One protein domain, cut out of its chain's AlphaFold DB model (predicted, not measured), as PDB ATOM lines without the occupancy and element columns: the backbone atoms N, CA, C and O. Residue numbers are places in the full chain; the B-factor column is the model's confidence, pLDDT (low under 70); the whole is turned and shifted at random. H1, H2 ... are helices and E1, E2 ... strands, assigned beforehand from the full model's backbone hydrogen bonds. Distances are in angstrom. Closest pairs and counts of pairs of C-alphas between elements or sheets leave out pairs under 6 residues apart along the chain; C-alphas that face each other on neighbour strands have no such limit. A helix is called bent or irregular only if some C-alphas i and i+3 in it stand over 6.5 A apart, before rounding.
ATOM      1  N   GLU A 426     107.469  15.631  15.384       96.94
ATOM      2  CA  GLU A 426     107.681  14.305  14.789       96.94
ATOM      3  C   GLU A 426     106.843  14.107  13.516       96.94
ATOM      4  O   GLU A 426     107.276  13.446  12.569       96.94
ATOM      5  N   ILE A 427     105.640  14.693  13.474       97.50
ATOM      6  CA  ILE A 427     104.766  14.699  12.296       97.50
ATOM      7  C   ILE A 427     105.312  15.674  11.250       97.50
ATOM      8  O   ILE A 427     105.373  15.322  10.071       97.50
ATOM      9  N   ARG A 428     105.792  16.854  11.668       97.44
ATOM     10  CA  ARG A 428     106.466  17.801  10.760       97.44
ATOM     11  C   ARG A 428     107.726  17.179  10.152       97.44
ATOM     12  O   ARG A 428     107.877  17.218   8.936       97.44
ATOM     13  N   ASP A 429     108.553  16.500  10.948       97.50
ATOM     14  CA  ASP A 429     109.711  15.725  10.480       97.50
ATOM     15  C   ASP A 429     109.318  14.627   9.481       97.50
ATOM     16  O   ASP A 429     109.963  14.499   8.442       97.50
ATOM     17  N   LYS A 430     108.256  13.848   9.736       97.88
ATOM     18  CA  LYS A 430     107.742  12.858   8.765       97.88
ATOM     19  C   LYS A 430     107.325  13.517   7.442       97.88
ATOM     20  O   LYS A 430     107.675  13.012   6.377       97.88
ATOM     21  N   ILE A 431     106.645  14.664   7.490       97.06
ATOM     22  CA  ILE A 431     106.268  15.422   6.288       97.06
ATOM     23  C   ILE A 431     107.519  15.940   5.559       97.06
ATOM     24  O   ILE A 431     107.631  15.771   4.345       97.06
ATOM     25  N   TYR A 432     108.506  16.489   6.275       97.94
ATOM     26  CA  TYR A 432     109.776  16.905   5.674       97.94
ATOM     27  C   TYR A 432     110.548  15.736   5.066       97.94
ATOM     28  O   TYR A 432     111.117  15.916   3.997       97.94
ATOM     29  N   ARG A 433     110.533  14.535   5.661       97.38
ATOM     30  CA  ARG A 433     111.146  13.339   5.054       97.38
ATOM     31  C   ARG A 433     110.550  13.046   3.683       97.38
ATOM     32  O   ARG A 433     111.292  12.966   2.711       97.38
ATOM     33  N   HIS A 434     109.223  12.995   3.579       95.88
ATOM     34  CA  HIS A 434     108.539  12.754   2.303       95.88
ATOM     35  C   HIS A 434     108.734  13.868   1.254       95.88
ATOM     36  O   HIS A 434     108.575  13.605   0.064       95.88
ATOM     37  N   LEU A 435     109.075  15.097   1.664       95.62
ATOM     38  CA  LEU A 435     109.304  16.235   0.758       95.62
ATOM     39  C   LEU A 435     110.783  16.481   0.410       95.62
ATOM     40  O   LEU A 435     111.071  17.059  -0.640       95.62
ATOM     41  N   LEU A 436     111.710  16.107   1.297       96.44
ATOM     42  CA  LEU A 436     113.118  16.520   1.255       96.44
ATOM     43  C   LEU A 436     114.121  15.365   1.243       96.44
ATOM     44  O   LEU A 436     115.288  15.629   0.962       96.44
ATOM     45  N   VAL A 437     113.725  14.119   1.525       96.44
ATOM     46  CA  VAL A 437     114.614  12.950   1.419       96.44
ATOM     47  C   VAL A 437     114.377  12.241   0.091       96.44
ATOM     48  O   VAL A 437     113.281  11.773  -0.207       96.44
ATOM     49  N   SER A 438     115.428  12.170  -0.720       94.62
ATOM     50  CA  SER A 438     115.444  11.484  -2.007       94.62
ATOM     51  C   SER A 438     116.027  10.081  -1.857       94.62
ATOM     52  O   SER A 438     117.100   9.906  -1.283       94.62
ATOM     53  N   SER A 439     115.365   9.083  -2.448       93.25
ATOM     54  CA  SER A 439     115.890   7.714  -2.561       93.25
ATOM     55  C   SER A 439     117.135   7.627  -3.453       93.25
ATOM     56  O   SER A 439     117.999   6.783  -3.232       93.25
ATOM     57  N   THR A 440     117.267   8.515  -4.445       93.31
ATOM     58  CA  THR A 440     118.483   8.644  -5.262       93.31
ATOM     59  C   THR A 440     119.463   9.644  -4.637       93.31
ATOM     60  O   THR A 440     119.019  10.736  -4.270       93.31
ATOM     61  N   PRO A 441     120.779   9.357  -4.572       95.44
ATOM     62  CA  PRO A 441     121.768  10.287  -4.028       95.44
ATOM     63  C   PRO A 441     121.753  11.673  -4.689       95.44
ATOM     64  O   PRO A 441     121.676  11.808  -5.913       95.44
ATOM     65  N   VAL A 442     121.864  12.714  -3.868       94.88
ATOM     66  CA  VAL A 442     121.814  14.117  -4.288       94.88
ATOM     67  C   VAL A 442     123.157  14.511  -4.896       94.88
ATOM     68  O   VAL A 442     124.151  14.642  -4.187       94.88
ATOM     69  N   GLY A 443     123.195  14.702  -6.214       94.56
ATOM     70  CA  GLY A 443     124.415  15.090  -6.924       94.56
ATOM     71  C   GLY A 443     124.947  16.465  -6.498       94.56
ATOM     72  O   GLY A 443     124.195  17.438  -6.425       94.56
ATOM     73  N   VAL A 444     126.261  16.568  -6.290       94.88
ATOM     74  CA  VAL A 444     126.977  17.796  -5.904       94.88
ATOM     75  C   VAL A 444     128.242  17.965  -6.756       94.88
ATOM     76  O   VAL A 444     128.845  16.986  -7.192       94.88
ATOM     77  N   ARG A 445     128.641  19.214  -7.014       93.75
ATOM     78  CA  ARG A 445     129.846  19.590  -7.776       93.75
ATOM     79  C   ARG A 445     130.604  20.736  -7.090       93.75
ATOM     80  O   ARG A 445     130.197  21.202  -6.029       93.75
ATOM     81  N   ASN A 446     131.725  21.162  -7.680       92.81
ATOM     82  CA  ASN A 446     132.548  22.286  -7.204       92.81
ATOM     83  C   ASN A 446     132.969  22.154  -5.720       92.81
ATOM     84  O   ASN A 446     132.647  23.012  -4.902       92.81
ATOM     85  N   LEU A 447     133.644  21.050  -5.367       94.81
ATOM     86  CA  LEU A 447     134.020  20.668  -3.989       94.81
ATOM     87  C   LEU A 447     132.883  20.868  -2.968       94.81
ATOM     88  O   LEU A 447     133.013  21.611  -2.001       94.81
ATOM     89  N   TRP A 448     131.752  20.211  -3.219       95.19
ATOM     90  CA  TRP A 448     130.520  20.268  -2.419       95.19
ATOM     91  C   TRP A 448     129.800  21.623  -2.343       95.19
ATOM     92  O   TRP A 448     128.731  21.677  -1.747       95.19
ATOM     93  N   THR A 449     130.317  22.703  -2.941       92.94
ATOM     94  CA  THR A 449     129.732  24.053  -2.789       92.94
ATOM     95  C   THR A 449     128.491  24.310  -3.646       92.94
ATOM     96  O   THR A 449     127.755  25.258  -3.377       92.94
ATOM     97  N   GLU A 450     128.213  23.492  -4.663       91.75
ATOM     98  CA  GLU A 450     127.054  23.676  -5.542       91.75
ATOM     99  C   GLU A 450     126.341  22.348  -5.795       91.75
ATOM    100  O   GLU A 450     126.964  21.364  -6.200       91.75
ATOM    101  N   LEU A 451     125.014  22.330  -5.637       91.44
ATOM    102  CA  LEU A 451     124.195  21.213  -6.107       91.44
ATOM    103  C   LEU A 451     124.461  20.989  -7.600       91.44
ATOM    104  O   LEU A 451     124.400  21.927  -8.403       91.44
ATOM    105  N   ALA A 452     124.738  19.746  -7.993       89.69
ATOM    106  CA  ALA A 452     124.912  19.392  -9.391       89.69
ATOM    107  C   ALA A 452     123.543  19.470 -10.068       89.69
ATOM    108  O   ALA A 452     122.803  18.489 -10.125       89.69
ATOM    109  N   ARG A 453     123.195  20.670 -10.559       82.19
ATOM    110  CA  ARG A 453     121.969  20.943 -11.313       82.19
ATOM    111  C   ARG A 453     121.866  19.921 -12.442       82.19
ATOM    112  O   ARG A 453     122.509  20.098 -13.480       82.19
ATOM    113  N   ARG A 454     121.064  18.865 -12.236       69.38
ATOM    114  CA  ARG A 454     120.759  17.851 -13.251       69.38
ATOM    115  C   ARG A 454     120.369  18.616 -14.499       69.38
ATOM    116  O   ARG A 454     119.435  19.420 -14.450       69.38
ATOM    117  N   THR A 455     121.145  18.460 -15.569       63.75
ATOM    118  CA  THR A 455     120.987  19.283 -16.764       63.75
ATOM    119  C   THR A 455     119.610  19.002 -17.345       63.75
ATOM    120  O   THR A 455     119.444  18.026 -18.074       63.75
ATOM    121  N   ASN A 474     112.563  19.544  -4.173       88.25
ATOM    122  CA  ASN A 474     112.005  20.884  -4.288       88.25
ATOM    123  C   ASN A 474     112.230  21.682  -2.995       88.25
ATOM    124  O   ASN A 474     111.342  21.824  -2.155       88.25
ATOM    125  N   ILE A 475     113.437  22.231  -2.859       91.75
ATOM    126  CA  ILE A 475     113.859  23.036  -1.705       91.75
ATOM    127  C   ILE A 475     113.057  24.335  -1.509       91.75
ATOM    128  O   ILE A 475     113.229  24.984  -0.480       91.75
ATOM    129  N   ASN A 476     112.150  24.712  -2.421       91.81
ATOM    130  CA  ASN A 476     111.338  25.928  -2.293       91.81
ATOM    131  C   ASN A 476     110.458  25.933  -1.032       91.81
ATOM    132  O   ASN A 476     110.146  27.006  -0.519       91.81
ATOM    133  N   ILE A 477     110.103  24.763  -0.484       93.19
ATOM    134  CA  ILE A 477     109.400  24.666   0.807       93.19
ATOM    135  C   ILE A 477     110.201  25.326   1.948       93.19
ATOM    136  O   ILE A 477     109.626  25.998   2.799       93.19
ATOM    137  N   LEU A 478     111.539  25.257   1.902       94.38
ATOM    138  CA  LEU A 478     112.448  25.893   2.867       94.38
ATOM    139  C   LEU A 478     112.471  27.427   2.765       94.38
ATOM    140  O   LEU A 478     113.037  28.084   3.636       94.38
ATOM    141  N   LEU A 479     111.875  28.008   1.720       93.25
ATOM    142  CA  LEU A 479     111.773  29.458   1.532       93.25
ATOM    143  C   LEU A 479     110.477  30.041   2.122       93.25
ATOM    144  O   LEU A 479     110.381  31.258   2.261       93.25
ATOM    145  N   VAL A 480     109.495  29.202   2.485       93.62
ATOM    146  CA  VAL A 480     108.161  29.646   2.936       93.62
ATOM    147  C   VAL A 480     108.222  30.375   4.281       93.62
ATOM    148  O   VAL A 480     107.617  31.434   4.433       93.62
ATOM    149  N   CYS A 481     108.964  29.853   5.263       95.19
ATOM    150  CA  CYS A 481     109.214  30.559   6.521       95.19
ATOM    151  C   CYS A 481     110.512  30.093   7.207       95.19
ATOM    152  O   CYS A 481     111.069  29.041   6.894       95.19
ATOM    153  N   ARG A 482     110.981  30.866   8.200       95.12
ATOM    154  CA  ARG A 482     112.219  30.569   8.947       95.12
ATOM    155  C   ARG A 482     112.163  29.264   9.750       95.12
ATOM    156  O   ARG A 482     113.198  28.623   9.898       95.12
ATOM    157  N   GLN A 483     110.994  28.870  10.257       95.75
ATOM    158  CA  GLN A 483     110.840  27.628  11.022       95.75
ATOM    159  C   GLN A 483     110.929  26.401  10.109       95.75
ATOM    160  O   GLN A 483     111.732  25.511  10.369       95.75
ATOM    161  N   THR A 484     110.213  26.405   8.980       95.94
ATOM    162  CA  THR A 484     110.355  25.373   7.942       95.94
ATOM    163  C   THR A 484     111.769  25.307   7.378       95.94
ATOM    164  O   THR A 484     112.274  24.210   7.151       95.94
ATOM    165  N   ALA A 485     112.450  26.448   7.225       95.56
ATOM    166  CA  ALA A 485     113.871  26.452   6.902       95.56
ATOM    167  C   ALA A 485     114.687  25.703   7.971       95.56
ATOM    168  O   ALA A 485     115.423  24.790   7.626       95.56
ATOM    169  N   ALA A 486     114.551  26.041   9.257       96.12
ATOM    170  CA  ALA A 486     115.333  25.425  10.332       96.12
ATOM    171  C   ALA A 486     115.085  23.911  10.482       96.12
ATOM    172  O   ALA A 486     116.038  23.133  10.547       96.12
ATOM    173  N   GLU A 487     113.820  23.491  10.501       97.12
ATOM    174  CA  GLU A 487     113.430  22.086  10.665       97.12
ATOM    175  C   GLU A 487     113.769  21.257   9.415       97.12
ATOM    176  O   GLU A 487     114.423  20.216   9.507       97.12
ATOM    177  N   GLY A 488     113.400  21.749   8.228       97.44
ATOM    178  CA  GLY A 488     113.601  21.042   6.966       97.44
ATOM    179  C   GLY A 488     115.064  20.985   6.510       97.44
ATOM    180  O   GLY A 488     115.471  19.982   5.929       97.44
ATOM    181  N   ILE A 489     115.894  21.995   6.811       96.94
ATOM    182  CA  ILE A 489     117.347  21.959   6.532       96.94
ATOM    183  C   ILE A 489     118.028  20.834   7.315       96.94
ATOM    184  O   ILE A 489     118.912  20.174   6.767       96.94
ATOM    185  N   ARG A 490     117.608  20.582   8.564       97.31
ATOM    186  CA  ARG A 490     118.118  19.460   9.364       97.31
ATOM    187  C   ARG A 490     117.869  18.143   8.631       97.31
ATOM    188  O   ARG A 490     118.835  17.459   8.316       97.31
ATOM    189  N   VAL A 491     116.612  17.853   8.282       97.81
ATOM    190  CA  VAL A 491     116.220  16.625   7.561       97.81
ATOM    191  C   VAL A 491     116.941  16.512   6.210       97.81
ATOM    192  O   VAL A 491     117.540  15.476   5.918       97.81
ATOM    193  N   LEU A 492     116.965  17.594   5.420       96.94
ATOM    194  CA  LEU A 492     117.610  17.640   4.104       96.94
ATOM    195  C   LEU A 492     119.087  17.221   4.162       96.94
ATOM    196  O   LEU A 492     119.503  16.392   3.358       96.94
ATOM    197  N   TYR A 493     119.883  17.769   5.084       97.12
ATOM    198  CA  TYR A 493     121.321  17.475   5.132       97.12
ATOM    199  C   TYR A 493     121.682  16.234   5.962       97.12
ATOM    200  O   TYR A 493     122.723  15.631   5.692       97.12
ATOM    201  N   SER A 494     120.856  15.828   6.936       96.94
ATOM    202  CA  SER A 494     121.181  14.686   7.798       96.94
ATOM    203  C   SER A 494     120.716  13.330   7.279       96.94
ATOM    204  O   SER A 494     121.328  12.336   7.651       96.94
ATOM    205  N   GLU A 495     119.667  13.263   6.453       97.44
ATOM    206  CA  GLU A 495     119.100  11.980   5.995       97.44
ATOM    207  C   GLU A 495     119.367  11.678   4.509       97.44
ATOM    208  O   GLU A 495     119.395  10.511   4.119       97.44
ATOM    209  N   ASN A 496     119.653  12.684   3.671       97.56
ATOM    210  CA  ASN A 496     120.076  12.434   2.288       97.56
ATOM    211  C   ASN A 496     121.533  11.961   2.199       97.56
ATOM    212  O   ASN A 496     122.408  12.422   2.933       97.56
ATOM    213  N   THR A 497     121.805  11.118   1.199       97.25
ATOM    214  CA  THR A 497     123.172  10.831   0.742       97.25
ATOM    215  C   THR A 497     123.578  11.813  -0.353       97.25
ATOM    216  O   THR A 497     122.894  11.914  -1.370       97.25
ATOM    217  N   PHE A 498     124.701  12.508  -0.174       97.19
ATOM    218  CA  PHE A 498     125.241  13.456  -1.155       97.19
ATOM    219  C   PHE A 498     126.335  12.802  -2.006       97.19
ATOM    220  O   PHE A 498     127.276  12.228  -1.462       97.19
ATOM    221  N   LEU A 499     126.224  12.898  -3.333       97.12
ATOM    222  CA  LEU A 499     127.097  12.234  -4.308       97.12
ATOM    223  C   LEU A 499     127.982  13.241  -5.055       97.12
ATOM    224  O   LEU A 499     127.471  14.076  -5.799       97.12
ATOM    225  N   TYR A 500     129.303  13.116  -4.934       97.19
ATOM    226  CA  TYR A 500     130.271  13.901  -5.708       97.19
ATOM    227  C   TYR A 500     130.920  13.056  -6.806       97.19
ATOM    228  O   TYR A 500     131.732  12.173  -6.527       97.19
ATOM    229  N   GLN A 501     130.578  13.344  -8.064       96.19
ATOM    230  CA  GLN A 501     131.152  12.662  -9.226       96.19
ATOM    231  C   GLN A 501     132.436  13.374  -9.674       96.19
ATOM    232  O   GLN A 501     132.425  14.564  -9.996       96.19
ATOM    233  N   LEU A 502     133.553  12.646  -9.723       95.75
ATOM    234  CA  LEU A 502     134.894  13.166 -10.018       95.75
ATOM    235  C   LEU A 502     135.110  13.412 -11.527       95.75
ATOM    236  O   LEU A 502     135.977  12.808 -12.156       95.75
ATOM    237  N   ARG A 503     134.300  14.300 -12.118       92.69
ATOM    238  CA  ARG A 503     134.316  14.618 -13.560       92.69
ATOM    239  C   ARG A 503     135.249  15.757 -13.957       92.69
ATOM    240  O   ARG A 503     135.902  15.644 -14.992       92.69
ATOM    241  N   ASP A 504     135.325  16.809 -13.140       89.12
ATOM    242  CA  ASP A 504     135.866  18.117 -13.538       89.12
ATOM    243  C   ASP A 504     137.181  18.448 -12.787       89.12
ATOM    244  O   ASP A 504     137.169  19.199 -11.805       89.12
ATOM    245  N   PRO A 505     138.349  17.912 -13.205       89.06
ATOM    246  CA  PRO A 505     139.624  18.138 -12.513       89.06
ATOM    247  C   PRO A 505     140.096  19.598 -12.594       89.06
ATOM    248  O   PRO A 505     140.878  20.038 -11.751       89.06
ATOM    249  N   GLU A 506     139.574  20.373 -13.552       90.56
ATOM    250  CA  GLU A 506     139.800  21.817 -13.665       90.56
ATOM    251  C   GLU A 506     139.480  22.585 -12.380       90.56
ATOM    252  O   GLU A 506     140.111  23.606 -12.120       90.56
ATOM    253  N   VAL A 507     138.536  22.105 -11.558       87.56
ATOM    254  CA  VAL A 507     138.192  22.732 -10.271       87.56
ATOM    255  C   VAL A 507     139.430  22.844  -9.372       87.56
ATOM    256  O   VAL A 507     139.634  23.877  -8.739       87.56
ATOM    257  N   VAL A 508     140.321  21.843  -9.382       86.69
ATOM    258  CA  VAL A 508     141.594  21.890  -8.640       86.69
ATOM    259  C   VAL A 508     142.538  22.933  -9.229       86.69
ATOM    260  O   VAL A 508     143.155  23.691  -8.486       86.69
ATOM    261  N   CYS A 509     142.652  22.989 -10.558       86.62
ATOM    262  CA  CYS A 509     143.516  23.949 -11.244       86.62
ATOM    263  C   CYS A 509     143.077  25.391 -10.964       86.62
ATOM    264  O   CYS A 509     143.921  26.231 -10.657       86.62
ATOM    265  N   ARG A 510     141.764  25.654 -10.990       86.50
ATOM    266  CA  ARG A 510     141.179  26.953 -10.637       86.50
ATOM    267  C   ARG A 510     141.471  27.304  -9.183       86.50
ATOM    268  O   ARG A 510     142.016  28.368  -8.942       86.50
ATOM    269  N   LEU A 511     141.251  26.397  -8.228       83.31
ATOM    270  CA  LEU A 511     141.569  26.641  -6.812       83.31
ATOM    271  C   LEU A 511     143.065  26.919  -6.571       83.31
ATOM    272  O   LEU A 511     143.410  27.830  -5.822       83.31
ATOM    273  N   GLN A 512     143.966  26.193  -7.240       82.94
ATOM    274  CA  GLN A 512     145.413  26.431  -7.141       82.94
ATOM    275  C   GLN A 512     145.841  27.781  -7.746       82.94
ATOM    276  O   GLN A 512     146.811  28.375  -7.281       82.94
ATOM    277  N   GLN A 513     145.103  28.300  -8.731       83.00
ATOM    278  CA  GLN A 513     145.286  29.653  -9.274       83.00
ATOM    279  C   GLN A 513     144.628  30.723  -8.377       83.00
ATOM    280  O   GLN A 513     145.225  31.765  -8.106       83.00
ATOM    281  N   GLU A 514     143.431  30.456  -7.851       68.44
ATOM    282  CA  GLU A 514     142.636  31.356  -7.006       68.44
ATOM    283  C   GLU A 514     143.163  31.484  -5.569       68.44
ATOM    284  O   GLU A 514     142.819  32.441  -4.879       68.44
ATOM    285  N   HIS A 515     144.126  30.656  -5.153       56.91
ATOM    286  CA  HIS A 515     144.982  30.962  -3.998       56.91
ATOM    287  C   HIS A 515     145.800  32.266  -4.165       56.91
ATOM    288  O   HIS A 515     146.319  32.782  -3.178       56.91
ATOM    289  N   ARG A 516     145.877  32.847  -5.377       51.59
ATOM    290  CA  ARG A 516     146.328  34.237  -5.622       51.59
ATOM    291  C   ARG A 516     145.190  35.252  -5.818       51.59
ATOM    292  O   ARG A 516     145.468  36.444  -5.897       51.59
ATOM    293  N   LEU A 517     143.933  34.815  -5.907       47.25
ATOM    294  CA  LEU A 517     142.759  35.635  -6.239       47.25
ATOM    295  C   LEU A 517     141.566  35.344  -5.305       47.25
ATOM    296  O   LEU A 517     140.464  35.076  -5.772       47.25
ATOM    297  N   VAL A 518     141.823  35.421  -3.991       47.47
ATOM    298  CA  VAL A 518     140.872  35.504  -2.856       47.47
ATOM    299  C   VAL A 518     139.453  35.003  -3.162       47.47
ATOM    300  O   VAL A 518     138.626  35.791  -3.624       47.47
ATOM    301  N   LEU A 519     139.196  33.722  -2.836       53.34
ATOM    302  CA  LEU A 519     137.896  33.017  -2.797       53.34
ATOM    303  C   LEU A 519     136.692  33.924  -3.084       53.34
ATOM    304  O   LEU A 519     136.031  34.446  -2.178       53.34
ATOM    305  N   THR A 529     121.172  27.698  -5.206       76.00
ATOM    306  CA  THR A 529     121.759  26.336  -5.377       76.00
ATOM    307  C   THR A 529     123.168  26.149  -4.811       76.00
ATOM    308  O   THR A 529     123.826  25.155  -5.128       76.00
ATOM    309  N   GLY A 530     123.647  27.089  -3.995       88.12
ATOM    310  CA  GLY A 530     124.915  26.957  -3.276       88.12
ATOM    311  C   GLY A 530     124.723  26.246  -1.935       88.12
ATOM    312  O   GLY A 530     123.924  26.692  -1.113       88.12
ATOM    313  N   ILE A 531     125.474  25.174  -1.686       91.81
ATOM    314  CA  ILE A 531     125.556  24.550  -0.362       91.81
ATOM    315  C   ILE A 531     126.597  25.327   0.444       91.81
ATOM    316  O   ILE A 531     127.795  25.275   0.167       91.81
ATOM    317  N   ASN A 532     126.144  26.055   1.464       93.25
ATOM    318  CA  ASN A 532     127.049  26.706   2.406       93.25
ATOM    319  C   ASN A 532     127.589  25.665   3.405       93.25
ATOM    320  O   ASN A 532     126.918  25.330   4.383       93.25
ATOM    321  N   LEU A 533     128.799  25.161   3.145       93.44
ATOM    322  CA  LEU A 533     129.475  24.174   3.994       93.44
ATOM    323  C   LEU A 533     129.780  24.719   5.394       93.44
ATOM    324  O   LEU A 533     129.470  24.053   6.374       93.44
ATOM    325  N   GLU A 534     130.301  25.943   5.501       92.19
ATOM    326  CA  GLU A 534     130.594  26.606   6.782       92.19
ATOM    327  C   GLU A 534     129.370  26.623   7.715       92.19
ATOM    328  O   GLU A 534     129.487  26.372   8.913       92.19
ATOM    329  N   LYS A 535     128.175  26.849   7.154       94.69
ATOM    330  CA  LYS A 535     126.920  26.880   7.910       94.69
ATOM    331  C   LYS A 535     126.288  25.500   8.128       94.69
ATOM    332  O   LYS A 535     125.692  25.290   9.181       94.69
ATOM    333  N   TYR A 536     126.356  24.582   7.159       95.94
ATOM    334  CA  TYR A 536     125.533  23.359   7.158       95.94
ATOM    335  C   TYR A 536     126.309  22.033   7.179       95.94
ATOM    336  O   TYR A 536     125.693  20.992   7.394       95.94
ATOM    337  N   ALA A 537     127.633  22.011   7.005       94.25
ATOM    338  CA  ALA A 537     128.368  20.748   6.876       94.25
ATOM    339  C   ALA A 537     128.397  19.909   8.170       94.25
ATOM    340  O   ALA A 537     128.546  18.691   8.106       94.25
ATOM    341  N   HIS A 538     128.152  20.515   9.336       96.31
ATOM    342  CA  HIS A 538     127.941  19.788  10.597       96.31
ATOM    343  C   HIS A 538     126.664  18.915  10.603       96.31
ATOM    344  O   HIS A 538     126.538  18.018  11.440       96.31
ATOM    345  N   LEU A 539     125.723  19.164   9.680       97.31
ATOM    346  CA  LEU A 539     124.513  18.361   9.478       97.31
ATOM    347  C   LEU A 539     124.736  17.185   8.517       97.31
ATOM    348  O   LEU A 539     123.973  16.226   8.582       97.31
ATOM    349  N   LEU A 540     125.759  17.234   7.653       97.19
ATOM    350  CA  LEU A 540     126.031  16.187   6.663       97.19
ATOM    351  C   LEU A 540     126.387  14.866   7.355       97.19
ATOM    352  O   LEU A 540     127.354  14.787   8.117       97.19
ATOM    353  N   ARG A 541     125.621  13.806   7.070       97.50
ATOM    354  CA  ARG A 541     125.858  12.460   7.627       97.50
ATOM    355  C   ARG A 541     126.285  11.428   6.594       97.50
ATOM    356  O   ARG A 541     127.171  10.629   6.900       97.50
ATOM    357  N   HIS A 542     125.681  11.437   5.410       98.00
ATOM    358  CA  HIS A 542     125.868  10.400   4.399       98.00
ATOM    359  C   HIS A 542     126.471  11.006   3.133       98.00
ATOM    360  O   HIS A 542     125.885  11.886   2.500       98.00
ATOM    361  N   ILE A 543     127.671  10.552   2.779       98.00
ATOM    362  CA  ILE A 543     128.434  11.078   1.648       98.00
ATOM    363  C   ILE A 543     128.949   9.929   0.782       98.00
ATOM    364  O   ILE A 543     129.448   8.926   1.294       98.00
ATOM    365  N   THR A 544     128.875  10.113  -0.534       97.94
ATOM    366  CA  THR A 544     129.447   9.232  -1.551       97.94
ATOM    367  C   THR A 544     130.338  10.035  -2.499       97.94
ATOM    368  O   THR A 544     129.948  11.093  -2.988       97.94
ATOM    369  N   ILE A 545     131.534   9.530  -2.790       97.75
ATOM    370  CA  ILE A 545     132.442  10.070  -3.810       97.75
ATOM    371  C   ILE A 545     132.616   9.002  -4.885       97.75
ATOM    372  O   ILE A 545     132.927   7.862  -4.557       97.75
ATOM    373  N   GLU A 546     132.441   9.359  -6.155       97.12
ATOM    374  CA  GLU A 546     132.465   8.414  -7.275       97.12
ATOM    375  C   GLU A 546     133.539   8.780  -8.308       97.12
ATOM    376  O   GLU A 546     133.550   9.890  -8.851       97.12
ATOM    377  N   LEU A 547     134.420   7.822  -8.612       96.31
ATOM    378  CA  LEU A 547     135.390   7.881  -9.701       96.31
ATOM    379  C   LEU A 547     134.916   6.995 -10.867       96.31
ATOM    380  O   LEU A 547     135.023   5.767 -10.810       96.31
ATOM    381  N   GLU A 548     134.396   7.626 -11.928       93.31
ATOM    382  CA  GLU A 548     133.984   6.923 -13.154       93.31
ATOM    383  C   GLU A 548     135.188   6.203 -13.807       93.31
ATOM    384  O   GLU A 548     136.311   6.701 -13.708       93.31
ATOM    385  N   PRO A 549     134.992   5.108 -14.571       89.44
ATOM    386  CA  PRO A 549     136.107   4.322 -15.113       89.44
ATOM    387  C   PRO A 549     137.133   5.115 -15.924       89.44
ATOM    388  O   PRO A 549     138.340   4.917 -15.790       89.44
ATOM    389  N   ASN A 550     136.658   6.059 -16.734       87.94
ATOM    390  CA  ASN A 550     137.488   6.830 -17.657       87.94
ATOM    391  C   ASN A 550     138.216   8.007 -16.963       87.94
ATOM    392  O   ASN A 550     138.727   8.903 -17.634       87.94
ATOM    393  N   ARG A 551     138.234   8.042 -15.622       90.56
ATOM    394  CA  ARG A 551     138.788   9.117 -14.787       90.56
ATOM    395  C   ARG A 551     139.937   8.551 -13.957       90.56
ATOM    396  O   ARG A 551     139.730   7.977 -12.897       90.56
ATOM    397  N   SER A 552     141.166   8.670 -14.452       89.75
ATOM    398  CA  SER A 552     142.352   8.150 -13.759       89.75
ATOM    399  C   SER A 552     143.563   9.077 -13.904       89.75
ATOM    400  O   SER A 552     143.555  10.030 -14.684       89.75
ATOM    401  N   GLY A 553     144.611   8.816 -13.118       90.12
ATOM    402  CA  GLY A 553     145.818   9.644 -13.071       90.12
ATOM    403  C   GLY A 553     145.752  10.789 -12.054       90.12
ATOM    404  O   GLY A 553     144.759  10.980 -11.351       90.12
ATOM    405  N   THR A 554     146.847  11.543 -11.954       92.62
ATOM    406  CA  THR A 554     147.135  12.440 -10.816       92.62
ATOM    407  C   THR A 554     146.244  13.686 -10.734       92.62
ATOM    408  O   THR A 554     146.172  14.329  -9.689       92.62
ATOM    409  N   ALA A 555     145.534  14.041 -11.810       93.81
ATOM    410  CA  ALA A 555     144.565  15.137 -11.801       93.81
ATOM    411  C   ALA A 555     143.300  14.772 -11.000       93.81
ATOM    412  O   ALA A 555     142.861  15.543 -10.147       93.81
ATOM    413  N   TYR A 556     142.758  13.570 -11.219       95.38
ATOM    414  CA  TYR A 556     141.595  13.069 -10.482       95.38
ATOM    415  C   TYR A 556     141.956  12.632  -9.059       95.38
ATOM    416  O   TYR A 556     141.159  12.833  -8.151       95.38
ATOM    417  N   GLU A 557     143.185  12.159  -8.839       95.56
ATOM    418  CA  GLU A 557     143.754  11.942  -7.501       95.56
ATOM    419  C   GLU A 557     143.720  13.230  -6.663       95.56
ATOM    420  O   GLU A 557     143.217  13.244  -5.540       95.56
ATOM    421  N   LYS A 558     144.194  14.348  -7.230       96.00
ATOM    422  CA  LYS A 558     144.148  15.663  -6.575       96.00
ATOM    423  C   LYS A 558     142.716  16.173  -6.392       96.00
ATOM    424  O   LYS A 558     142.437  16.774  -5.360       96.00
ATOM    425  N   LEU A 559     141.809  15.925  -7.344       96.06
ATOM    426  CA  LEU A 559     140.390  16.293  -7.219       96.06
ATOM    427  C   LEU A 559     139.709  15.519  -6.085       96.06
ATOM    428  O   LEU A 559     138.988  16.111  -5.288       96.06
ATOM    429  N   MET A 560     139.976  14.219  -5.986       97.50
ATOM    430  CA  MET A 560     139.475  13.353  -4.925       97.50
ATOM    431  C   MET A 560     140.030  13.773  -3.562       97.50
ATOM    432  O   MET A 560     139.267  13.921  -2.613       97.50
ATOM    433  N   ALA A 561     141.333  14.053  -3.478       97.25
ATOM    434  CA  ALA A 561     141.961  14.555  -2.260       97.25
ATOM    435  C   ALA A 561     141.365  15.901  -1.824       97.25
ATOM    436  O   ALA A 561     141.018  16.056  -0.660       97.25
ATOM    437  N   ALA A 562     141.175  16.844  -2.752       96.62
ATOM    438  CA  ALA A 562     140.565  18.140  -2.465       96.62
ATOM    439  C   ALA A 562     139.086  18.017  -2.046       96.62
ATOM    440  O   ALA A 562     138.649  18.708  -1.130       96.62
ATOM    441  N   ALA A 563     138.324  17.105  -2.661       96.75
ATOM    442  CA  ALA A 563     136.942  16.824  -2.271       96.75
ATOM    443  C   ALA A 563     136.852  16.214  -0.864       96.75
ATOM    444  O   ALA A 563     135.972  16.589  -0.098       96.75
ATOM    445  N   ILE A 564     137.774  15.324  -0.492       97.38
ATOM    446  CA  ILE A 564     137.839  14.750   0.860       97.38
ATOM    447  C   ILE A 564     138.330  15.807   1.866       97.38
ATOM    448  O   ILE A 564     137.751  15.952   2.938       97.38
ATOM    449  N   GLN A 565     139.325  16.623   1.507       96.31
ATOM    450  CA  GLN A 565     139.855  17.692   2.360       96.31
ATOM    451  C   GLN A 565     138.821  18.799   2.637       96.31
ATOM    452  O   GLN A 565     138.792  19.340   3.738       96.31
ATOM    453  N   ALA A 566     137.917  19.088   1.695       95.44
ATOM    454  CA  ALA A 566     136.778  19.985   1.918       95.44
ATOM    455  C   ALA A 566     135.778  19.466   2.979       95.44
ATOM    456  O   ALA A 566     134.968  20.240   3.487       95.44
ATOM    457  N   LEU A 567     135.848  18.176   3.338       96.31
ATOM    458  CA  LEU A 567     135.069  17.544   4.410       96.31
ATOM    459  C   LEU A 567     135.861  17.392   5.723       96.31
ATOM    460  O   LEU A 567     135.300  16.953   6.725       96.31
ATOM    461  N   ALA A 568     137.142  17.771   5.748       95.44
ATOM    462  CA  ALA A 568     138.015  17.698   6.923       95.44
ATOM    463  C   ALA A 568     137.887  18.931   7.851       95.44
ATOM    464  O   ALA A 568     138.833  19.302   8.546       95.44
ATOM    465  N   LEU A 569     136.728  19.603   7.855       93.56
ATOM    466  CA  LEU A 569     136.461  20.718   8.772       93.56
ATOM    467  C   LEU A 569     136.120  20.166  10.171       93.56
ATOM    468  O   LEU A 569     135.347  19.213  10.272       93.56
ATOM    469  N   PRO A 570     136.610  20.770  11.271       92.69
ATOM    470  CA  PRO A 570     136.552  20.170  12.613       92.69
ATOM    471  C   PRO A 570     135.134  19.990  13.186       92.69
ATOM    472  O   PRO A 570     134.941  19.234  14.138       92.69
ATOM    473  N   HIS A 571     134.136  20.674  12.617       93.06
ATOM    474  CA  HIS A 571     132.724  20.551  12.989       93.06
ATOM    475  C   HIS A 571     131.965  19.467  12.196       93.06
ATOM    476  O   HIS A 571     130.829  19.145  12.543       93.06
ATOM    477  N   ILE A 572     132.555  18.907  11.133       95.19
ATOM    478  CA  ILE A 572     131.944  17.839  10.336       95.19
ATOM    479  C   ILE A 572     132.129  16.514  11.082       95.19
ATOM    480  O   ILE A 572     133.221  16.189  11.544       95.19
ATOM    481  N   ARG A 573     131.046  15.742  11.212       96.06
ATOM    482  CA  ARG A 573     131.057  14.385  11.781       96.06
ATOM    483  C   ARG A 573     130.189  13.484  10.912       96.06
ATOM    484  O   ARG A 573     128.979  13.371  11.137       96.06
ATOM    485  N   LEU A 574     130.805  12.889   9.894       96.75
ATOM    486  CA  LEU A 574     130.114  12.031   8.937       96.75
ATOM    487  C   LEU A 574     129.718  10.714   9.610       96.75
ATOM    488  O   LEU A 574     130.523  10.084  10.296       96.75
ATOM    489  N   TYR A 575     128.497  10.250   9.365       96.94
ATOM    490  CA  TYR A 575     128.100   8.902   9.756       96.94
ATOM    491  C   TYR A 575     128.728   7.873   8.808       96.94
ATOM    492  O   TYR A 575     129.396   6.954   9.269       96.94
ATOM    493  N   LYS A 576     128.573   8.062   7.491       97.50
ATOM    494  CA  LYS A 576     129.130   7.174   6.461       97.50
ATOM    495  C   LYS A 576     129.763   7.977   5.327       97.50
ATOM    496  O   LYS A 576     129.077   8.763   4.674       97.50
ATOM    497  N   LEU A 577     131.046   7.729   5.074       97.88
ATOM    498  CA  LEU A 577     131.747   8.120   3.854       97.88
ATOM    499  C   LEU A 577     131.908   6.881   2.967       97.88
ATOM    500  O   LEU A 577     132.543   5.906   3.355       97.88
ATOM    501  N   THR A 578     131.321   6.917   1.776       97.88
ATOM    502  CA  THR A 578     131.446   5.870   0.756       97.88
ATOM    503  C   THR A 578     132.325   6.386  -0.375       97.88
ATOM    504  O   THR A 578     132.106   7.485  -0.882       97.88
ATOM    505  N   ILE A 579     133.315   5.610  -0.789       97.56
ATOM    506  CA  ILE A 579     134.180   5.910  -1.926       97.56
ATOM    507  C   ILE A 579     134.006   4.799  -2.953       97.56
ATOM    508  O   ILE A 579     134.299   3.644  -2.673       97.56
ATOM    509  N   THR A 580     133.533   5.158  -4.139       96.69
ATOM    510  CA  THR A 580     133.201   4.236  -5.222       96.69
ATOM    511  C   THR A 580     134.177   4.440  -6.373       96.69
ATOM    512  O   THR A 580     134.306   5.545  -6.899       96.69
ATOM    513  N   VAL A 581     134.892   3.383  -6.750       95.44
ATOM    514  CA  VAL A 581     136.017   3.434  -7.688       95.44
ATOM    515  C   VAL A 581     135.852   2.338  -8.734       95.44
ATOM    516  O   VAL A 581     135.799   1.163  -8.390       95.44
ATOM    517  N   SER A 582     135.800   2.694 -10.017       92.62
ATOM    518  CA  SER A 582     135.436   1.740 -11.079       92.62
ATOM    519  C   SER A 582     136.548   1.560 -12.127       92.62
ATOM    520  O   SER A 582     136.308   1.855 -13.293       92.62
ATOM    521  N   PRO A 583     137.778   1.143 -11.758       88.06
ATOM    522  CA  PRO A 583     138.975   1.255 -12.604       88.06
ATOM    523  C   PRO A 583     138.806   0.687 -14.025       88.06
ATOM    524  O   PRO A 583     138.417  -0.468 -14.210       88.06
ATOM    525  N   LEU A 584     139.161   1.485 -15.041       83.75
ATOM    526  CA  LEU A 584     139.186   1.044 -16.437       83.75
ATOM    527  C   LEU A 584     140.445   0.219 -16.748       83.75
ATOM    528  O   LEU A 584     141.576   0.620 -16.470       83.75
ATOM    529  N   PHE A 585     140.251  -0.906 -17.428       73.62
ATOM    530  CA  PHE A 585     141.331  -1.695 -18.010       73.62
ATOM    531  C   PHE A 585     141.745  -1.111 -19.373       73.62
ATOM    532  O   PHE A 585     141.062  -1.318 -20.378       73.62
ATOM    533  N   GLU A 586     142.860  -0.374 -19.435       72.50
ATOM    534  CA  GLU A 586     143.378   0.163 -20.701       72.50
ATOM    535  C   GLU A 586     144.294  -0.851 -21.412       72.50
ATOM    536  O   GLU A 586     145.463  -1.069 -21.069       72.50
ATOM    537  N   THR A 587     143.755  -1.477 -22.457       71.00
ATOM    538  CA  THR A 587     144.474  -2.420 -23.323       71.00
ATOM    539  C   THR A 587     145.310  -1.670 -24.364       71.00
ATOM    540  O   THR A 587     144.984  -1.636 -25.549       71.00
ATOM    541  N   TYR A 588     146.416  -1.052 -23.932       67.38
ATOM    542  CA  TYR A 588     147.278  -0.265 -24.823       67.38
ATOM    543  C   TYR A 588     147.981  -1.139 -25.884       67.38
ATOM    544  O   TYR A 588     149.100  -1.635 -25.710       67.38
ATOM    545  N   ARG A 589     147.316  -1.332 -27.027       64.31
ATOM    546  CA  ARG A 589     147.815  -2.110 -28.166       64.31
ATOM    547  C   ARG A 589     148.833  -1.287 -28.961       64.31
ATOM    548  O   ARG A 589     148.482  -0.637 -29.945       64.31
ATOM    549  N   THR A 600     149.122  -4.806 -21.381       63.75
ATOM    550  CA  THR A 600     147.978  -4.257 -20.646       63.75
ATOM    551  C   THR A 600     148.472  -3.495 -19.418       63.75
ATOM    552  O   THR A 600     148.980  -4.098 -18.470       63.75
ATOM    553  N   LYS A 601     148.340  -2.165 -19.424       69.62
ATOM    554  CA  LYS A 601     148.674  -1.340 -18.263       69.62
ATOM    555  C   LYS A 601     147.390  -1.043 -17.504       69.62
ATOM    556  O   LYS A 601     146.589  -0.217 -17.928       69.62
ATOM    557  N   TYR A 602     147.214  -1.694 -16.360       65.62
ATOM    558  CA  TYR A 602     146.138  -1.366 -15.433       65.62
ATOM    559  C   TYR A 602     146.208   0.123 -15.060       65.62
ATOM    560  O   TYR A 602     147.232   0.582 -14.542       65.62
ATOM    561  N   LEU A 603     145.117   0.868 -15.275       71.88
ATOM    562  CA  LEU A 603     144.929   2.211 -14.718       71.88
ATOM    563  C   LEU A 603     144.567   2.069 -13.235       71.88
ATOM    564  O   LEU A 603     143.453   2.341 -12.796       71.88
ATOM    565  N   SER A 604     145.525   1.534 -12.480       79.94
ATOM    566  CA  SER A 604     145.352   1.197 -11.076       79.94
ATOM    567  C   SER A 604     145.119   2.457 -10.253       79.94
ATOM    568  O   SER A 604     145.867   3.429 -10.366       79.94
ATOM    569  N   VAL A 605     144.102   2.406  -9.394       88.88
ATOM    570  CA  VAL A 605     143.775   3.463  -8.428       88.88
ATOM    571  C   VAL A 605     144.444   3.196  -7.066       88.88
ATOM    572  O   VAL A 605     144.466   4.065  -6.202       88.88
ATOM    573  N   VAL A 606     145.120   2.047  -6.900       89.50
ATOM    574  CA  VAL A 606     145.959   1.730  -5.724       89.50
ATOM    575  C   VAL A 606     146.954   2.851  -5.354       89.50
ATOM    576  O   VAL A 606     147.098   3.109  -4.159       89.50
ATOM    577  N   PRO A 607     147.593   3.589  -6.293       92.81
ATOM    578  CA  PRO A 607     148.449   4.724  -5.947       92.81
ATOM    579  C   PRO A 607     147.757   5.797  -5.095       92.81
ATOM    580  O   PRO A 607     148.407   6.330  -4.198       92.81
ATOM    581  N   TYR A 608     146.453   6.047  -5.292       94.56
ATOM    582  CA  TYR A 608     145.681   7.041  -4.526       94.56
ATOM    583  C   TYR A 608     145.588   6.654  -3.035       94.56
ATOM    584  O   TYR A 608     145.465   7.516  -2.167       94.56
ATOM    585  N   PHE A 609     145.676   5.360  -2.724       95.00
ATOM    586  CA  PHE A 609     145.626   4.824  -1.361       95.00
ATOM    587  C   PHE A 609     147.013   4.423  -0.829       95.00
ATOM    588  O   PHE A 609     147.124   3.799   0.225       95.00
ATOM    589  N   SER A 610     148.093   4.792  -1.526       94.25
ATOM    590  CA  SER A 610     149.458   4.582  -1.034       94.25
ATOM    591  C   SER A 610     149.770   5.484   0.170       94.25
ATOM    592  O   SER A 610     149.227   6.582   0.298       94.25
ATOM    593  N   LYS A 611     150.692   5.052   1.047       94.19
ATOM    594  CA  LYS A 611     150.999   5.697   2.348       94.19
ATOM    595  C   LYS A 611     151.235   7.219   2.284       94.19
ATOM    596  O   LYS A 611     150.963   7.923   3.251       94.19
ATOM    597  N   ASN A 612     151.746   7.724   1.160       95.31
ATOM    598  CA  ASN A 612     152.088   9.136   0.972       95.31
ATOM    599  C   ASN A 612     151.106   9.917   0.080       95.31
ATOM    600  O   ASN A 612     151.302  11.126  -0.092       95.31
ATOM    601  N   ALA A 613     150.080   9.264  -0.468       95.94
ATOM    602  CA  ALA A 613     149.132   9.852  -1.408       95.94
ATOM    603  C   ALA A 613     148.277  10.967  -0.780       95.94
ATOM    604  O   ALA A 613     147.959  10.913   0.413       95.94
ATOM    605  N   PRO A 614     147.859  11.978  -1.565       96.94
ATOM    606  CA  PRO A 614     147.047  13.075  -1.057       96.94
ATOM    607  C   PRO A 614     145.626  12.619  -0.685       96.94
ATOM    608  O   PRO A 614     145.058  13.167   0.251       96.94
ATOM    609  N   VAL A 615     145.071  11.595  -1.350       96.88
ATOM    610  CA  VAL A 615     143.749  11.026  -1.019       96.88
ATOM    611  C   VAL A 615     143.778  10.342   0.349       96.88
ATOM    612  O   VAL A 615     142.947  10.661   1.196       96.88
ATOM    613  N   LEU A 616     144.767   9.478   0.614       96.25
ATOM    614  CA  LEU A 616     144.924   8.865   1.938       96.25
ATOM    615  C   LEU A 616     145.176   9.920   3.029       96.25
ATOM    616  O   LEU A 616     144.544   9.876   4.079       96.25
ATOM    617  N   LYS A 617     146.038  10.913   2.772       96.69
ATOM    618  CA  LYS A 617     146.282  12.024   3.712       96.69
ATOM    619  C   LYS A 617     145.024  12.846   4.007       96.69
ATOM    620  O   LYS A 617     144.832  13.243   5.150       96.69
ATOM    621  N   ALA A 618     144.170  13.078   3.010       96.94
ATOM    622  CA  ALA A 618     142.891  13.750   3.211       96.94
ATOM    623  C   ALA A 618     141.918  12.887   4.034       96.94
ATOM    624  O   ALA A 618     141.266  13.413   4.932       96.94
ATOM    625  N   LEU A 619     141.864  11.569   3.789       96.81
ATOM    626  CA  LEU A 619     141.031  10.634   4.561       96.81
ATOM    627  C   LEU A 619     141.381  10.622   6.051       96.81
ATOM    628  O   LEU A 619     140.475  10.639   6.877       96.81
ATOM    629  N   LEU A 620     142.673  10.675   6.395       95.38
ATOM    630  CA  LEU A 620     143.138  10.765   7.786       95.38
ATOM    631  C   LEU A 620     142.665  12.041   8.514       95.38
ATOM    632  O   LEU A 620     142.659  12.069   9.741       95.38
ATOM    633  N   GLY A 621     142.274  13.090   7.780       95.38
ATOM    634  CA  GLY A 621     141.719  14.324   8.342       95.38
ATOM    635  C   GLY A 621     140.191  14.344   8.477       95.38
ATOM    636  O   GLY A 621     139.658  15.262   9.099       95.38
ATOM    637  N   VAL A 622     139.464  13.374   7.907       95.88
ATOM    638  CA  VAL A 622     137.992  13.370   7.920       95.88
ATOM    639  C   VAL A 622     137.455  12.569   9.101       95.88
ATOM    640  O   VAL A 622     137.655  11.363   9.213       95.88
ATOM    641  N   ASN A 623     136.682  13.235   9.956       95.56
ATOM    642  CA  ASN A 623     135.973  12.592  11.056       95.56
ATOM    643  C   ASN A 623     134.728  11.851  10.524       95.56
ATOM    644  O   ASN A 623     133.676  12.456  10.284       95.56
ATOM    645  N   THR A 624     134.863  10.539  10.311       96.19
ATOM    646  CA  THR A 624     133.780   9.642   9.884       96.19
ATOM    647  C   THR A 624     133.687   8.408  10.780       96.19
ATOM    648  O   THR A 624     134.701   7.925  11.268       96.19
ATOM    649  N   ARG A 625     132.474   7.885  11.003       95.88
ATOM    650  CA  ARG A 625     132.247   6.648  11.781       95.88
ATOM    651  C   ARG A 625     132.406   5.376  10.935       95.88
ATOM    652  O   ARG A 625     132.898   4.363  11.429       95.88
ATOM    653  N   PHE A 626     131.994   5.426   9.670       96.62
ATOM    654  CA  PHE A 626     132.064   4.308   8.731       96.62
ATOM    655  C   PHE A 626     132.682   4.768   7.407       96.62
ATOM    656  O   PHE A 626     132.129   5.645   6.741       96.62
ATOM    657  N   LEU A 627     133.794   4.149   7.013       96.62
ATOM    658  CA  LEU A 627     134.455   4.371   5.729       96.62
ATOM    659  C   LEU A 627     134.299   3.119   4.861       96.62
ATOM    660  O   LEU A 627     134.925   2.098   5.129       96.62
ATOM    661  N   ARG A 628     133.491   3.206   3.803       96.62
ATOM    662  CA  ARG A 628     133.325   2.133   2.812       96.62
ATOM    663  C   ARG A 628     134.092   2.471   1.545       96.62
ATOM    664  O   ARG A 628     133.890   3.553   0.997       96.62
ATOM    665  N   ILE A 629     134.920   1.557   1.047       96.12
ATOM    666  CA  ILE A 629     135.596   1.695  -0.248       96.12
ATOM    667  C   ILE A 629     135.139   0.560  -1.170       96.12
ATOM    668  O   ILE A 629     135.503  -0.596  -0.971       96.12
ATOM    669  N   ASN A 630     134.347   0.905  -2.180       95.38
ATOM    670  CA  ASN A 630     133.892   0.019  -3.245       95.38
ATOM    671  C   ASN A 630     134.854   0.102  -4.432       95.38
ATOM    672  O   ASN A 630     135.076   1.188  -4.973       95.38
ATOM    673  N   VAL A 631     135.365  -1.041  -4.888       93.44
ATOM    674  CA  VAL A 631     136.177  -1.154  -6.103       93.44
ATOM    675  C   VAL A 631     135.477  -2.082  -7.098       93.44
ATOM    676  O   VAL A 631     135.519  -3.304  -6.963       93.44
ATOM    677  N   HIS A 632     134.832  -1.507  -8.114       90.38
ATOM    678  CA  HIS A 632     134.149  -2.263  -9.165       90.38
ATOM    679  C   HIS A 632     135.130  -2.616 -10.286       90.38
ATOM    680  O   HIS A 632     135.471  -1.780 -11.129       90.38
ATOM    681  N   THR A 633     135.574  -3.869 -10.334       83.62
ATOM    682  CA  THR A 633     136.447  -4.357 -11.407       83.62
ATOM    683  C   THR A 633     135.609  -4.865 -12.583       83.62
ATOM    684  O   THR A 633     134.925  -5.888 -12.528       83.62
ATOM    685  N   ASN A 634     135.618  -4.091 -13.670       70.56
ATOM    686  CA  ASN A 634     134.774  -4.314 -14.845       70.56
ATOM    687  C   ASN A 634     135.372  -5.396 -15.774       70.56
ATOM    688  O   ASN A 634     135.949  -5.106 -16.820       70.56
TER     689      ASN A 634
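AT A GLANCE: This is residues 426 to 455, 474 to 519, 529 to 589 and 600 to 634 of the 788 residues of an uncharacterized protein of Chaetomium thermophilum (strain DSM 1495 / CBS 144.50 / IMI 039719) (UniProt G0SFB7). One twisted parallel sheet has H6 over one face, with H8 packed side by side with H6, while the other face is bare. H1, H2, H3 and H5 gather near the end of the sheet where its strands begin, and residues 512 to 518, of which 512 to 514 belong to H4, stick out. The printed part has 172 residues, with named elements in the order H1 E1 H2 H3 E2 H4 H5 E3 H6 E4 H7 H8 E5; the sheet runs E1 E2 E3 E4 E5 and the class is mixed. It is compact, with a radius of gyration of the C-alphas of 17.5 A and spans of 59 by 40 by 33 A.

HOW THE PARTS SIT: H1, residues 426 to 436, touches residues 487 to 492 alone of H3, residues 482 to 495; the closest C-alphas, of Leu 436 and Leu 492, are 5.4 A apart. Edge strand E1, residues 442 to 445, has N 442 2.8 A from O 497 of E2, residues 497 to 501. H2, residues 475 to 479, touches H3, closest at the C-alphas of Leu 478 and Ala 485, 4.3 A. H3 only grazes the sheet with residues 493 to 495. H4, residues 506 to 514, touches H6, residues 554 to 565, closest at the C-alphas of Val 508 and Leu 559, 5.9 A. H5, residues 533 to 539, is irregular, with C-alphas 535 and 538 7.7 A apart; it touches H3 at a steep tilt of 65 degrees, closest at the C-alphas of Ser 494 and Leu 539, 5.2 A. E3, residues 542 to 547, has N 544 2.8 A from O 498, and E4, residues 574 to 581, has N 578 2.8 A from O 543. E3, H6 and E4 form a strand-helix-strand unit, two parallel neighbour strands with a helix between, its crossover right-handed. H6 lies over E2 and E3 at a height over the sheet of 10.1 A. H7, residues 606 to 609, touches H8, residues 614 to 619, only at the corner, closest at the C-alphas of Phe 609 and Leu 616, 5.3 A. H8 touches H6 at a shallow tilt of 25 degrees, the same way, closest at the C-alphas of Ala 561 and Val 615, 4.1 A. Edge strand E5, residues 624 to 633, has N 628 2.9 A from O 577. Every O i to N i+4 pair is within hydrogen-bond range in H1, H4, H6 and H8; H3 has 9 of 10, H2 0 of 1 with 2 of 2 O i to N i+3 pairs, H5 1 of 3 with 2 of 4, and H7 is too short.

IN THESE COORDINATES: H1 begins at C-alpha 426, (107.681, 14.305, 14.789), and H6 at C-alpha 554, (147.135, 12.440, -10.816). From first to last C-alpha H3 measures 20.0 A, H6 15.9 A, E4 19.6 A and E5 25.6 A. E5 ends at C-alpha 633, (136.447, -4.357, -11.407).

THE WHOLE: The two C-alphas farthest apart, of Gln 483 and Arg 589, are 61.5 A apart. Residues 456 to 473, 520 to 528 and 590 to 599 are not printed; the C-alpha gaps are 15.5 A, 17.7 A and 7.8 A. Of the links printed whole, none is long. The model's pLDDT is under 70 at residues 454 to 455, 514 to 519, 588 to 589 and 600 to 602.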